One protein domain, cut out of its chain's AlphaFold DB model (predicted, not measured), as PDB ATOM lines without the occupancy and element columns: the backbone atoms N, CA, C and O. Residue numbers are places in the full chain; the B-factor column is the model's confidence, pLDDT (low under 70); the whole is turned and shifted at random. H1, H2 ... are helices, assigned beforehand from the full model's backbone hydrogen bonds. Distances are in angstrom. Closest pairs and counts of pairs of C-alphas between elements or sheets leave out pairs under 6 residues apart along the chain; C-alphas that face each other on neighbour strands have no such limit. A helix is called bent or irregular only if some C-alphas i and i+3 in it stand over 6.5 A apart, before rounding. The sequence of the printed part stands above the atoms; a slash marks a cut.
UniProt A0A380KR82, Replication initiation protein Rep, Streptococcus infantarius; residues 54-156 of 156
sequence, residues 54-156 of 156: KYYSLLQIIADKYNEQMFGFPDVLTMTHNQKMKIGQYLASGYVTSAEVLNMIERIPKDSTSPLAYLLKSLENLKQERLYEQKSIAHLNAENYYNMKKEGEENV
ATOM      1  N   LYS A  54      99.036  96.341 160.114       90.62
ATOM      2  CA  LYS A  54      98.327  95.359 159.275       90.62
ATOM      3  C   LYS A  54      98.828  93.920 159.465       90.62
ATOM      4  O   LYS A  54      98.086  92.980 159.205       90.62
ATOM      5  N   TYR A  55     100.056  93.742 159.956       93.25
ATOM      6  CA  TYR A  55     100.623  92.429 160.261       93.25
ATOM      7  C   TYR A  55     100.294  91.942 161.689       93.25
ATOM      8  O   TYR A  55     100.517  90.774 161.974       93.25
ATOM      9  N   TYR A  56      99.698  92.790 162.544       94.19
ATOM     10  CA  TYR A  56      99.067  92.526 163.858       94.19
ATOM     11  C   TYR A  56      98.542  91.113 164.042       94.19
ATOM     12  O   TYR A  56      99.160  90.211 164.620       94.19
ATOM     13  N   SER A  57      97.335  90.959 163.525       95.56
ATOM     14  CA  SER A  57      96.543  89.755 163.668       95.56
ATOM     15  C   SER A  57      97.252  88.553 163.054       95.56
ATOM     16  O   SER A  57      97.246  87.470 163.629       95.56
ATOM     17  N   LEU A  58      97.932  88.751 161.921       96.75
ATOM     18  CA  LEU A  58      98.658  87.683 161.244       96.75
ATOM     19  C   LEU A  58      99.843  87.168 162.073       96.75
ATOM     20  O   LEU A  58     100.040  85.962 162.181       96.75
ATOM     21  N   LEU A  59     100.618  88.060 162.689       97.12
ATOM     22  CA  LEU A  59     101.730  87.680 163.558       97.12
ATOM     23  C   LEU A  59     101.256  86.949 164.807       97.12
ATOM     24  O   LEU A  59     101.990  86.104 165.315       97.12
ATOM     25  N   GLN A  60     100.048  87.248 165.285       96.19
ATOM     26  CA  GLN A  60      99.452  86.492 166.376       96.19
ATOM     27  C   GLN A  60      99.091  85.069 165.932       96.19
ATOM     28  O   GLN A  60      99.524  84.129 166.582       96.19
ATOM     29  N   ILE A  61      98.449  84.896 164.772       97.31
ATOM     30  CA  ILE A  61      98.148  83.565 164.208       97.31
ATOM     31  C   ILE A  61      99.428  82.740 163.995       97.31
ATOM     32  O   ILE A  61      99.480  81.558 164.325       97.31
ATOM     33  N   ILE A  62     100.482  83.364 163.464       97.56
ATOM     34  CA  ILE A  62     101.790  82.719 163.285       97.56
ATOM     35  C   ILE A  62     102.388  82.318 164.639       97.56
ATOM     36  O   ILE A  62     102.931  81.221 164.761       97.56
ATOM     37  N   ALA A  63     102.298  83.190 165.647       96.31
ATOM     38  CA  ALA A  63     102.780  82.897 166.992       96.31
ATOM     39  C   ALA A  63     102.032  81.722 167.617       96.31
ATOM     40  O   ALA A  63     102.669  80.841 168.181       96.31
ATOM     41  N   ASP A  64     100.708  81.697 167.490       95.19
ATOM     42  CA  ASP A  64      99.864  80.643 168.043       95.19
ATOM     43  C   ASP A  64     100.219  79.301 167.399       95.19
ATOM     44  O   ASP A  64     100.559  78.354 168.104       95.19
ATOM     45  N   LYS A  65     100.319  79.258 166.065       95.94
ATOM     46  CA  LYS A  65     100.723  78.048 165.338       95.94
ATOM     47  C   LYS A  65     102.135  77.577 165.684       95.94
ATOM     48  O   LYS A  65     102.381  76.377 165.785       95.94
ATOM     49  N   TYR A  66     103.075  78.508 165.852       95.38
ATOM     50  CA  TYR A  66     104.425  78.178 166.305       95.38
ATOM     51  C   TYR A  66     104.388  77.574 167.712       95.38
ATOM     52  O   TYR A  66     104.950  76.508 167.930       95.38
ATOM     53  N   ASN A  67     103.688  78.210 168.651       92.94
ATOM     54  CA  ASN A  67     103.598  77.739 170.032       92.94
ATOM     55  C   ASN A  67     102.919  76.363 170.128       92.94
ATOM     56  O   ASN A  67     103.376  75.521 170.897       92.94
ATOM     57  N   GLU A  68     101.878  76.115 169.329       91.94
ATOM     58  CA  GLU A  68     101.222  74.807 169.215       91.94
ATOM     59  C   GLU A  68     102.188  73.728 168.715       91.94
ATOM     60  O   GLU A  68     102.288  72.663 169.320       91.94
ATOM     61  N   GLN A  69     102.953  74.012 167.655       90.62
ATOM     62  CA  GLN A  69     103.958  73.081 167.131       90.62
ATOM     63  C   GLN A  69     105.068  72.796 168.153       90.62
ATOM     64  O   GLN A  69     105.629  71.701 168.180       90.62
ATOM     65  N   MET A  70     105.395  73.785 168.986       89.44
ATOM     66  CA  MET A  70     106.423  73.670 170.018       89.44
ATOM     67  C   MET A  70     105.920  73.031 171.315       89.44
ATOM     68  O   MET A  70     106.706  72.845 172.248       89.44
ATOM     69  N   PHE A  71     104.638  72.666 171.392       82.00
ATOM     70  CA  PHE A  71     104.071  72.014 172.563       82.00
ATOM     71  C   PHE A  71     104.748  70.651 172.789       82.00
ATOM     72  O   PHE A  71     104.509  69.686 172.065       82.00
ATOM     73  N   GLY A  72     105.630  70.584 173.790       73.19
ATOM     74  CA  GLY A  72     106.436  69.401 174.114       73.19
ATOM     75  C   GLY A  72     107.947  69.576 173.937       73.19
ATOM     76  O   GLY A  72     108.696  68.694 174.355       73.19
ATOM     77  N   PHE A  73     108.416  70.699 173.384       74.50
ATOM     78  CA  PHE A  73     109.838  71.033 173.424       74.50
ATOM     79  C   PHE A  73     110.226  71.528 174.827       74.50
ATOM     80  O   PHE A  73     109.561  72.428 175.354       74.50
ATOM     81  N   PRO A  74     111.296  70.989 175.440       65.38
ATOM     82  CA  PRO A  74     111.828  71.551 176.674       65.38
ATOM     83  C   PRO A  74     112.298  72.988 176.408       65.38
ATOM     84  O   PRO A  74     112.867  73.281 175.359       65.38
ATOM     85  N   ASP A  75     112.018  73.890 177.345       69.50
ATOM     86  CA  ASP A  75     112.488  75.284 177.352       69.50
ATOM     87  C   ASP A  75     111.962  76.215 176.241       69.50
ATOM     88  O   ASP A  75     112.354  77.387 176.184       69.50
ATOM     89  N   VAL A  76     111.034  75.770 175.383       67.50
ATOM     90  CA  VAL A  76     110.412  76.666 174.396       67.50
ATOM     91  C   VAL A  76     109.256  77.434 175.032       67.50
ATOM     92  O   VAL A  76     108.138  76.941 175.175       67.50
ATOM     93  N   LEU A  77     109.546  78.679 175.416       71.81
ATOM     94  CA  LEU A  77     108.542  79.649 175.844       71.81
ATOM     95  C   LEU A  77     107.729  80.159 174.644       71.81
ATOM     96  O   LEU A  77     108.178  80.112 173.495       71.81
ATOM     97  N   THR A  78     106.548  80.704 174.926       87.69
ATOM     98  CA  THR A  78     105.716  81.383 173.932       87.69
ATOM     99  C   THR A  78     106.501  82.445 173.162       87.69
ATOM    100  O   THR A  78     107.322  83.182 173.717       87.69
ATOM    101  N   MET A  79     106.230  82.537 171.860       91.81
ATOM    102  CA  MET A  79     106.951  83.436 170.968       91.81
ATOM    103  C   MET A  79     106.850  84.899 171.431       91.81
ATOM    104  O   MET A  79     105.762  85.474 171.556       91.81
ATOM    105  N   THR A  80     108.000  85.525 171.671       93.38
ATOM    106  CA  THR A  80     108.082  86.884 172.213       93.38
ATOM    107  C   THR A  80     107.701  87.936 171.173       93.38
ATOM    108  O   THR A  80     107.704  87.695 169.962       93.38
ATOM    109  N   HIS A  81     107.421  89.158 171.631       92.94
ATOM    110  CA  HIS A  81     107.157  90.286 170.735       92.94
ATOM    111  C   HIS A  81     108.305  90.527 169.741       92.94
ATOM    112  O   HIS A  81     108.063  90.715 168.554       92.94
ATOM    113  N   ASN A  82     109.562  90.467 170.195       93.38
ATOM    114  CA  ASN A  82     110.715  90.664 169.314       93.38
ATOM    115  C   ASN A  82     110.792  89.585 168.221       93.38
ATOM    116  O   ASN A  82     111.046  89.895 167.061       93.38
ATOM    117  N   GLN A  83     110.511  88.329 168.576       94.56
ATOM    118  CA  GLN A  83     110.492  87.214 167.627       94.56
ATOM    119  C   GLN A  83     109.365  87.379 166.598       94.56
ATOM    120  O   GLN A  83     109.609  87.228 165.400       94.56
ATOM    121  N   LYS A  84     108.172  87.803 167.041       95.69
ATOM    122  CA  LYS A  84     107.072  88.205 166.148       95.69
ATOM    123  C   LYS A  84     107.507  89.293 165.168       95.69
ATOM    124  O   LYS A  84     107.285  89.152 163.970       95.69
ATOM    125  N   MET A  85     108.172  90.345 165.645       96.06
ATOM    126  CA  MET A  85     108.632  91.433 164.775       96.06
ATOM    127  C   MET A  85     109.669  90.968 163.751       96.06
ATOM    128  O   MET A  85     109.588  91.368 162.593       96.06
ATOM    129  N   LYS A  86     110.593  90.074 164.127       96.38
ATOM    130  CA  LYS A  86     111.557  89.483 163.183       96.38
ATOM    131  C   LYS A  86     110.861  88.731 162.050       96.38
ATOM    132  O   LYS A  86     111.181  88.960 160.890       96.38
ATOM    133  N   ILE A  87     109.873  87.891 162.362       96.88
ATOM    134  CA  ILE A  87     109.083  87.199 161.330       96.88
ATOM    135  C   ILE A  87     108.290  88.206 160.486       96.88
ATOM    136  O   ILE A  87     108.223  88.087 159.264       96.88
ATOM    137  N   GLY A  88     107.738  89.245 161.115       96.81
ATOM    138  CA  GLY A  88     107.006  90.295 160.412       96.81
ATOM    139  C   GLY A  88     107.848  91.052 159.386       96.81
ATOM    140  O   GLY A  88     107.318  91.444 158.353       96.81
ATOM    141  N   GLN A  89     109.156  91.200 159.605       96.25
ATOM    142  CA  GLN A  89     110.053  91.807 158.616       96.25
ATOM    143  C   GLN A  89     110.168  90.965 157.342       96.25
ATOM    144  O   GLN A  89     110.227  91.523 156.248       96.25
ATOM    145  N   TYR A  90     110.139  89.633 157.455       97.19
ATOM    146  CA  TYR A  90     110.107  88.756 156.282       97.19
ATOM    147  C   TYR A  90     108.809  88.925 155.492       97.19
ATOM    148  O   TYR A  90     108.863  89.070 154.272       97.19
ATOM    149  N   LEU A  91     107.665  89.008 156.176       96.62
ATOM    150  CA  LEU A  91     106.375  89.281 155.533       96.62
ATOM    151  C   LEU A  91     106.364  90.654 154.847       96.62
ATOM    152  O   LEU A  91     105.991  90.773 153.683       96.62
ATOM    153  N   ALA A  92     106.831  91.687 155.547       95.94
ATOM    154  CA  ALA A  92     106.877  93.049 155.029       95.94
ATOM    155  C   ALA A  92     107.850  93.227 153.859       95.94
ATOM    156  O   ALA A  92     107.670  94.140 153.059       95.94
ATOM    157  N   SER A  93     108.848  92.349 153.725       94.94
ATOM    158  CA  SER A  93     109.774  92.375 152.593       94.94
ATOM    159  C   SER A  93     109.113  92.036 151.250       94.94
ATOM    160  O   SER A  93     109.707  92.300 150.211       94.94
ATOM    161  N   GLY A  94     107.921  91.428 151.257       95.06
ATOM    162  CA  GLY A  94     107.224  90.977 150.048       95.06
ATOM    163  C   GLY A  94     107.789  89.692 149.430       95.06
ATOM    164  O   GLY A  94     107.174  89.129 148.531       95.06
ATOM    165  N   TYR A  95     108.919  89.186 149.936       96.88
ATOM    166  CA  TYR A  95     109.542  87.943 149.475       96.88
ATOM    167  C   TYR A  95     109.067  86.707 150.223       96.88
ATOM    168  O   TYR A  95     109.521  85.618 149.901       96.88
ATOM    169  N   VAL A  96     108.208  86.829 151.232       97.44
ATOM    170  CA  VAL A  96     107.685  85.682 151.979       97.44
ATOM    171  C   VAL A  96     106.205  85.894 152.254       97.44
ATOM    172  O   VAL A  96     105.798  86.959 152.716       97.44
ATOM    173  N   THR A  97     105.397  84.873 151.989       97.88
ATOM    174  CA  THR A  97     103.956  84.895 152.251       97.88
ATOM    175  C   THR A  97     103.625  84.292 153.613       97.88
ATOM    176  O   THR A  97     104.368  83.477 154.159       97.88
ATOM    177  N   SER A  98     102.463  84.645 154.165       97.44
ATOM    178  CA  SER A  98     101.961  84.046 155.407       97.44
ATOM    179  C   SER A  98     101.858  82.525 155.327       97.44
ATOM    180  O   SER A  98     102.299  81.838 156.243       97.44
ATOM    181  N   ALA A  99     101.319  82.000 154.225       98.25
ATOM    182  CA  ALA A  99     101.172  80.564 154.009       98.25
ATOM    183  C   ALA A  99     102.525  79.838 154.073       98.25
ATOM    184  O   ALA A  99     102.630  78.776 154.679       98.25
ATOM    185  N   GLU A 100     103.579  80.434 153.518       98.38
ATOM    186  CA  GLU A 100     104.931  79.873 153.577       98.38
ATOM    187  C   GLU A 100     105.494  79.855 154.989       98.38
ATOM    188  O   GLU A 100     106.054  78.838 155.389       98.38
ATOM    189  N   VAL A 101     105.297  80.925 155.768       98.38
ATOM    190  CA  VAL A 101     105.702  80.937 157.182       98.38
ATOM    191  C   VAL A 101     105.007  79.805 157.941       98.38
ATOM    192  O   VAL A 101     105.668  79.042 158.644       98.38
ATOM    193  N   LEU A 102     103.688  79.662 157.779       98.25
ATOM    194  CA  LEU A 102     102.905  78.627 158.462       98.25
ATOM    195  C   LEU A 102     103.344  77.213 158.043       98.25
ATOM    196  O   LEU A 102     103.505  76.349 158.902       98.25
ATOM    197  N   ASN A 103     103.608  76.999 156.752       98.00
ATOM    198  CA  ASN A 103     104.116  75.729 156.229       98.00
ATOM    199  C   ASN A 103     105.530  75.419 156.737       98.00
ATOM    200  O   ASN A 103     105.851  74.267 157.019       98.00
ATOM    201  N   MET A 104     106.401  76.424 156.858       97.69
ATOM    202  CA  MET A 104     107.742  76.234 157.412       97.69
ATOM    203  C   MET A 104     107.695  75.859 158.890       97.69
ATOM    204  O   MET A 104     108.480  75.011 159.301       97.69
ATOM    205  N   ILE A 105     106.762  76.431 159.662       96.75
ATOM    206  CA  ILE A 105     106.533  76.055 161.065       96.75
ATOM    207  C   ILE A 105     106.188  74.566 161.178       96.75
ATOM    208  O   ILE A 105     106.779  73.864 161.993       96.75
ATOM    209  N   GLU A 106     105.287  74.057 160.333       95.75
ATOM    210  CA  GLU A 106     104.906  72.633 160.333       95.75
ATOM    211  C   GLU A 106     106.076  71.694 160.027       95.75
ATOM    212  O   GLU A 106     106.103  70.554 160.488       95.75
ATOM    213  N   ARG A 107     107.047  72.175 159.248       95.44
ATOM    214  CA  ARG A 107     108.219  71.410 158.809       95.44
ATOM    215  C   ARG A 107     109.410  71.521 159.759       95.44
ATOM    216  O   ARG A 107     110.468  70.980 159.438       95.44
ATOM    217  N   ILE A 108     109.283  72.221 160.888       94.38
ATOM    218  CA  ILE A 108     110.362  72.282 161.877       94.38
ATOM    219  C   ILE A 108     110.596  70.868 162.446       94.38
ATOM    220  O   ILE A 108     109.641  70.250 162.928       94.38
ATOM    221  N   PRO A 109     111.840  70.350 162.424       92.38
ATOM    222  CA  PRO A 109     112.155  69.046 162.999       92.38
ATOM    223  C   PRO A 109     111.850  68.990 164.500       92.38
ATOM    224  O   PRO A 109     112.174  69.921 165.241       92.38
ATOM    225  N   LYS A 110     111.257  67.881 164.959       87.88
ATOM    226  CA  LYS A 110     110.883  67.667 166.374       87.88
ATOM    227  C   LYS A 110     112.087  67.576 167.317       87.88
ATOM    228  O   LYS A 110     111.952  67.791 168.512       87.88
ATOM    229  N   ASP A 111     113.244  67.237 166.775       88.00
ATOM    230  CA  ASP A 111     114.536  67.117 167.448       88.00
ATOM    231  C   ASP A 111     115.410  68.372 167.280       88.00
ATOM    232  O   ASP A 111     116.570  68.390 167.693       88.00
ATOM    233  N   SER A 112     114.869  69.444 166.688       88.44
ATOM    234  CA  SER A 112     115.600  70.692 166.496       88.44
ATOM    235  C   SER A 112     116.024  71.296 167.835       88.44
ATOM    236  O   SER A 112     115.193  71.663 168.662       88.44
ATOM    237  N   THR A 113     117.332  71.499 168.011       87.50
ATOM    238  CA  THR A 113     117.908  72.143 169.204       87.50
ATOM    239  C   THR A 113     117.509  73.616 169.329       87.50
ATOM    240  O   THR A 113     117.503  74.176 170.420       87.50
ATOM    241  N   SER A 114     117.181  74.272 168.210       90.56
ATOM    242  CA  SER A 114     116.699  75.654 168.204       90.56
ATOM    243  C   SER A 114     115.635  75.853 167.117       90.56
ATOM    244  O   SER A 114     115.938  76.313 166.010       90.56
ATOM    245  N   PRO A 115     114.370  75.496 167.403       92.69
ATOM    246  CA  PRO A 115     113.263  75.580 166.447       92.69
ATOM    247  C   PRO A 115     113.078  76.966 165.818       92.69
ATOM    248  O   PRO A 115     112.890  77.091 164.608       92.69
ATOM    249  N   LEU A 116     113.214  78.026 166.619       94.12
ATOM    250  CA  LEU A 116     113.122  79.395 166.124       94.12
ATOM    251  C   LEU A 116     114.258  79.731 165.152       94.12
ATOM    252  O   LEU A 116     114.020  80.377 164.133       94.12
ATOM    253  N   ALA A 117     115.493  79.320 165.457       94.81
ATOM    254  CA  ALA A 117     116.628  79.581 164.579       94.81
ATOM    255  C   ALA A 117     116.464  78.851 163.241       94.81
ATOM    256  O   ALA A 117     116.731  79.437 162.193       94.81
ATOM    257  N   TYR A 118     115.954  77.616 163.269       95.81
ATOM    258  CA  TYR A 118     115.607  76.869 162.062       95.81
ATOM    259  C   TYR A 118     114.564  77.611 161.215       95.81
ATOM    260  O   TYR A 118     114.749  77.774 160.006       95.81
ATOM    261  N   LEU A 119     113.493  78.110 161.845       97.25
ATOM    262  CA  LEU A 119     112.461  78.885 161.158       97.25
ATOM    263  C   LEU A 119     113.050  80.141 160.506       97.25
ATOM    264  O   LEU A 119     112.896  80.333 159.303       97.25
ATOM    265  N   LEU A 120     113.769  80.969 161.269       97.69
ATOM    266  CA  LEU A 120     114.371  82.203 160.754       97.69
ATOM    267  C   LEU A 120     115.359  81.923 159.615       97.69
ATOM    268  O   LEU A 120     115.364  82.637 158.615       97.69
ATOM    269  N   LYS A 121     116.150  80.851 159.725       98.12
ATOM    270  CA  LYS A 121     117.068  80.439 158.661       98.12
ATOM    271  C   LYS A 121     116.324  80.002 157.399       98.12
ATOM    272  O   LYS A 121     116.753  80.344 156.301       98.12
ATOM    273  N   SER A 122     115.209  79.292 157.543       98.12
ATOM    274  CA  SER A 122     114.373  78.864 156.414       98.12
ATOM    275  C   SER A 122     113.736  80.056 155.692       98.12
ATOM    276  O   SER A 122     113.749  80.106 154.463       98.12
ATOM    277  N   LEU A 123     113.256  81.052 156.445       98.50
ATOM    278  CA  LEU A 123     112.708  82.297 155.896       98.50
ATOM    279  C   LEU A 123     113.771  83.113 155.153       98.50
ATOM    280  O   LEU A 123     113.512  83.614 154.060       98.50
ATOM    281  N   GLU A 124     114.976  83.212 155.719       98.50
ATOM    282  CA  GLU A 124     116.097  83.878 155.057       98.50
ATOM    283  C   GLU A 124     116.476  83.176 153.755       98.50
ATOM    284  O   GLU A 124     116.624  83.833 152.730       98.50
ATOM    285  N   ASN A 125     116.582  81.846 153.771       98.44
ATOM    286  CA  ASN A 125     116.921  81.082 152.574       98.44
ATOM    287  C   ASN A 125     115.888  81.296 151.455       98.44
ATOM    288  O   ASN A 125     116.287  81.565 150.327       98.44
ATOM    289  N   LEU A 126     114.587  81.261 151.771       98.31
ATOM    290  CA  LEU A 126     113.524  81.513 150.790       98.31
ATOM    291  C   LEU A 126     113.607  82.924 150.197       98.31
ATOM    292  O   LEU A 126     113.457  83.118 148.991       98.31
ATOM    293  N   LYS A 127     113.864  83.928 151.041       98.25
ATOM    294  CA  LYS A 127     114.065  85.302 150.576       98.25
ATOM    295  C   LYS A 127     115.267  85.398 149.632       98.25
ATOM    296  O   LYS A 127     115.164  86.046 148.593       98.25
ATOM    297  N   GLN A 128     116.391  84.771 149.980       98.38
ATOM    298  CA  GLN A 128     117.594  84.783 149.145       98.38
ATOM    299  C   GLN A 128     117.367  84.085 147.803       98.38
ATOM    300  O   GLN A 128     117.745  84.633 146.773       98.38
ATOM    301  N   GLU A 129     116.700  82.930 147.796       98.12
ATOM    302  CA  GLU A 129     116.336  82.205 146.573       98.12
ATOM    303  C   GLU A 129     115.585  83.115 145.588       98.12
ATOM    304  O   GLU A 129     116.018  83.294 144.451       98.12
ATOM    305  N   ARG A 130     114.558  83.824 146.064       97.88
ATOM    306  CA  ARG A 130     113.774  84.762 145.242       97.88
ATOM    307  C   ARG A 130     114.573  85.961 144.750       97.88
ATOM    308  O   ARG A 130     114.371  86.423 143.628       97.88
ATOM    309  N   LEU A 131     115.483  86.479 145.572       97.75
ATOM    310  CA  LEU A 131     116.384  87.553 145.156       97.75
ATOM    311  C   LEU A 131     117.307  87.094 144.020       97.75
ATOM    312  O   LEU A 131     117.529  87.846 143.069       97.75
ATOM    313  N   TYR A 132     117.820  85.863 144.087       98.06
ATOM    314  CA  TYR A 132     118.636  85.297 143.015       98.06
ATOM    315  C   TYR A 132     117.835  85.083 141.730       98.06
ATOM    316  O   TYR A 132     118.322  85.441 140.656       98.06
ATOM    317  N   GLU A 133     116.604  84.580 141.828       97.56
ATOM    318  CA  GLU A 133     115.702  84.425 140.681       97.56
ATOM    319  C   GLU A 133     115.426  85.767 139.994       97.56
ATOM    320  O   GLU A 133     115.629  85.904 138.787       97.56
ATOM    321  N   GLN A 134     115.043  86.793 140.759       97.25
ATOM    322  CA  GLN A 134     114.788  88.130 140.214       97.25
ATOM    323  C   GLN A 134     116.029  88.727 139.556       97.25
ATOM    324  O   GLN A 134     115.938  89.315 138.477       97.25
ATOM    325  N   LYS A 135     117.201  88.550 140.174       97.62
ATOM    326  CA  LYS A 135     118.472  88.997 139.603       97.62
ATOM    327  C   LYS A 135     118.769  88.291 138.279       97.62
ATOM    328  O   LYS A 135     119.209  88.942 137.334       97.62
ATOM    329  N   SER A 136     118.528  86.982 138.200       97.50
ATOM    330  CA  SER A 136     118.727  86.201 136.976       97.50
ATOM    331  C   SER A 136     117.783  86.651 135.857       97.50
ATOM    332  O   SER A 136     118.235  86.887 134.739       97.50
ATOM    333  N   ILE A 137     116.502  86.870 136.170       97.69
ATOM    334  CA  ILE A 137     115.507  87.369 135.210       97.69
ATOM    335  C   ILE A 137     115.881  88.768 134.713       97.69
ATOM    336  O   ILE A 137     115.842  89.027 133.513       97.69
ATOM    337  N   ALA A 138     116.282  89.670 135.612       97.44
ATOM    338  CA  ALA A 138     116.708  91.015 135.236       97.44
ATOM    339  C   ALA A 138     117.933  90.988 134.307       97.44
ATOM    340  O   ALA A 138     117.977  91.744 133.337       97.44
ATOM    341  N   HIS A 139     118.893  90.094 134.570       97.75
ATOM    342  CA  HIS A 139     120.054  89.901 133.704       97.75
ATOM    343  C   HIS A 139     119.643  89.428 132.303       97.75
ATOM    344  O   HIS A 139     120.050  90.034 131.315       97.75
ATOM    345  N   LEU A 140     118.797  88.398 132.216       97.25
ATOM    346  CA  LEU A 140     118.303  87.879 130.939       97.25
ATOM    347  C   LEU A 140     117.518  88.943 130.155       97.25
ATOM    348  O   LEU A 140     117.706  89.107 128.953       97.25
ATOM    349  N   ASN A 141     116.667  89.708 130.838       97.06
ATOM    350  CA  ASN A 141     115.896  90.781 130.213       97.06
ATOM    351  C   ASN A 141     116.798  91.896 129.666       97.06
ATOM    352  O   ASN A 141     116.531  92.418 128.585       97.06
ATOM    353  N   ALA A 142     117.867  92.249 130.386       96.44
ATOM    354  CA  ALA A 142     118.842  93.227 129.919       96.44
ATOM    355  C   ALA A 142     119.606  92.717 128.688       96.44
ATOM    356  O   ALA A 142     119.721  93.440 127.702       96.44
ATOM    357  N   GLU A 143     120.075  91.469 128.716       95.81
ATOM    358  CA  GLU A 143     120.750  90.836 127.578       95.81
ATOM    359  C   GLU A 143     119.859  90.835 126.327       95.81
ATOM    360  O   GLU A 143     120.277  91.306 125.269       95.81
ATOM    361  N   ASN A 144     118.596  90.426 126.472       95.25
ATOM    362  CA  ASN A 144     117.617  90.450 125.386       95.25
ATOM    363  C   ASN A 144     117.393  91.867 124.837       95.25
ATOM    364  O   ASN A 144     117.392  92.061 123.624       95.25
ATOM    365  N   TYR A 145     117.251  92.869 125.713       95.25
ATOM    366  CA  TYR A 145     117.071  94.264 125.307       95.25
ATOM    367  C   TYR A 145     118.250  94.782 124.469       95.25
ATOM    368  O   TYR A 145     118.046  95.412 123.429       95.25
ATOM    369  N   TYR A 146     119.488  94.504 124.889       94.19
ATOM    370  CA  TYR A 146     120.674  94.958 124.160       94.19
ATOM    371  C   TYR A 146     120.914  94.183 122.864       94.19
ATOM    372  O   TYR A 146     121.354  94.787 121.887       94.19
ATOM    373  N   ASN A 147     120.601  92.887 122.823       92.31
ATOM    374  CA  ASN A 147     120.696  92.097 121.597       92.31
ATOM    375  C   ASN A 147     119.691  92.589 120.544       92.31
ATOM    376  O   ASN A 147     120.088  92.880 119.420       92.31
ATOM    377  N   MET A 148     118.429  92.818 120.931       88.88
ATOM    378  CA  MET A 148     117.408  93.386 120.036       88.88
ATOM    379  C   MET A 148     117.781  94.788 119.535       88.88
ATOM    380  O   MET A 148     117.535  95.121 118.377       88.88
ATOM    381  N   LYS A 149     118.387  95.623 120.392       86.44
ATOM    382  CA  LYS A 149     118.844  96.959 119.990       86.44
ATOM    383  C   LYS A 149     119.957  96.895 118.938       86.44
ATOM    384  O   LYS A 149     119.894  97.644 117.972       86.44
ATOM    385  N   LYS A 150     120.938  95.999 119.100       78.12
ATOM    386  CA  LYS A 150     122.021  95.813 118.118       78.12
ATOM    387  C   LYS A 150     121.495  95.326 116.770       78.12
ATOM    388  O   LYS A 150     121.867  95.884 115.747       78.12
ATOM    389  N   GLU A 151     120.586  94.354 116.769       73.88
ATOM    390  CA  GLU A 151     119.948  93.882 115.532       73.88
ATOM    391  C   GLU A 151     119.144  94.999 114.845       73.88
ATOM    392  O   GLU A 151     119.148  95.103 113.622       73.88
ATOM    393  N   GLY A 152     118.485  95.874 115.607       71.88
ATOM    394  CA  GLY A 152     117.788  97.039 115.057       71.88
ATOM    395  C   GLY A 152     118.714  98.115 114.472       71.88
ATOM    396  O   GLY A 152     118.298  98.821 113.561       71.88
ATOM    397  N   GLU A 153     119.946  98.240 114.969       62.94
ATOM    398  CA  GLU A 153     120.957  99.186 114.469       62.94
ATOM    399  C   GLU A 153     121.740  98.637 113.260       62.94
ATOM    400  O   GLU A 153     122.155  99.420 112.414       62.94
ATOM    401  N   GLU A 154     121.913  97.315 113.132       61.16
ATOM    402  CA  GLU A 154     122.579  96.683 111.974       61.16
ATOM    403  C   GLU A 154     121.676  96.551 110.732       61.16
ATOM    404  O   GLU A 154     122.174  96.373 109.622       61.16
ATOM    405  N   ASN A 155     120.351  96.645 110.898       57.75
ATOM    406  CA  ASN A 155     119.369  96.542 109.810       57.75
ATOM    407  C   ASN A 155     118.894  97.910 109.258       57.75
ATOM    408  O   ASN A 155     117.887  97.958 108.545       57.75
ATOM    409  N   VAL A 156     119.593  99.008 109.580       52.47
ATOM    410  CA  VAL A 156     119.331 100.389 109.108       52.47
ATOM    411  C   VAL A 156     120.552 100.926 108.372       52.47
ATOM    412  O   VAL A 156     120.349 101.554 107.307       52.47
TER     413      VAL A 156
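Overview. This is residues 54 to 156 of the 156 residues of the protein "Replication initiation protein Rep" of Streptococcus infantarius (UniProt A0A380KR82). A small compact head of helices has one long helical arm: H4 begins in the head, where residues 119 to 127 meet H2 and H3, and then runs on out of it, with residues 132 to 156 sticking out alone. In the head, H2 and H3 pack on the early part of H4, and H1 covers H2 and H3 away from H4, side by side with H3 and crossing H2. The printed part has 103 residues with four named helices, H1, H2, H3 and H4 in chain order, and no named strand; the class is all helix. The whole is extended, with a radius of gyration of the C-alphas of 20.3 A and spans of 73 by 31 by 18 A, the arm making the length.

Arrangement. H4, residues 115 to 154, is the longest helix. With residues 120 to 127 alone it touches H2, residues 81 to 92, of which 87 to 90 alone take part; the closest C-alphas, of Tyr 90 and Leu 123, are 7.0 A apart. H2 and H4 run the same way at a shallow tilt of 19 degrees. H3, residues 98 to 106, forms a helical hairpin with H4, which touches it with residues 119 to 123 alone; the closest C-alphas, of Ile 105 and Leu 119, are 6.6 A apart. H3 and H4 run opposite ways, their lines at 45 degrees. H1, residues 54 to 69, touches H3 at a shallow tilt of 13 degrees, the same way, with the C-alphas of Tyr 66 and Ile 105 closest at 6.0 A. H1 also touches residues 84 to 88 of H2, at a steep tilt of 63 degrees, opposite ways; the closest C-alphas, of Leu 59 and Lys 84, are 6.0 A apart. H2 and H3 are close but not clearly touching, and H1 and H4 are apart. Every O i to N i+4 pair is within hydrogen-bond range in H3 and H4, against 11 of 12 in H1 and 7 of 8 in H2.

Along the chain. H4 runs 59.2 A from C-alpha 115 at (113.263, 75.580, 166.447) to C-alpha 154 at (122.579, 96.683, 111.974). H1 begins at C-alpha 54, at (98.327, 95.359, 159.275), and is 24.3 A long; it is irregular, with C-alphas 54 and 57 7.3 A apart. H2 is 15.9 A long and H3 12.8 A.

Size, cuts and confidence. The C-alphas farthest apart, of Pro 74 and Val 156, are 73.8 A apart. Without the residues that stand free, 132 to 156, the body of 78 residues spans 35 by 26 by 19 A. The printed part has no cut. The link from H1 to H2 is long, that from H2 to H3 tight and that from H3 to H4 short. The mean pLDDT of the printed part is 91.7; residues 74 to 76 and 153 to 156 are under 70.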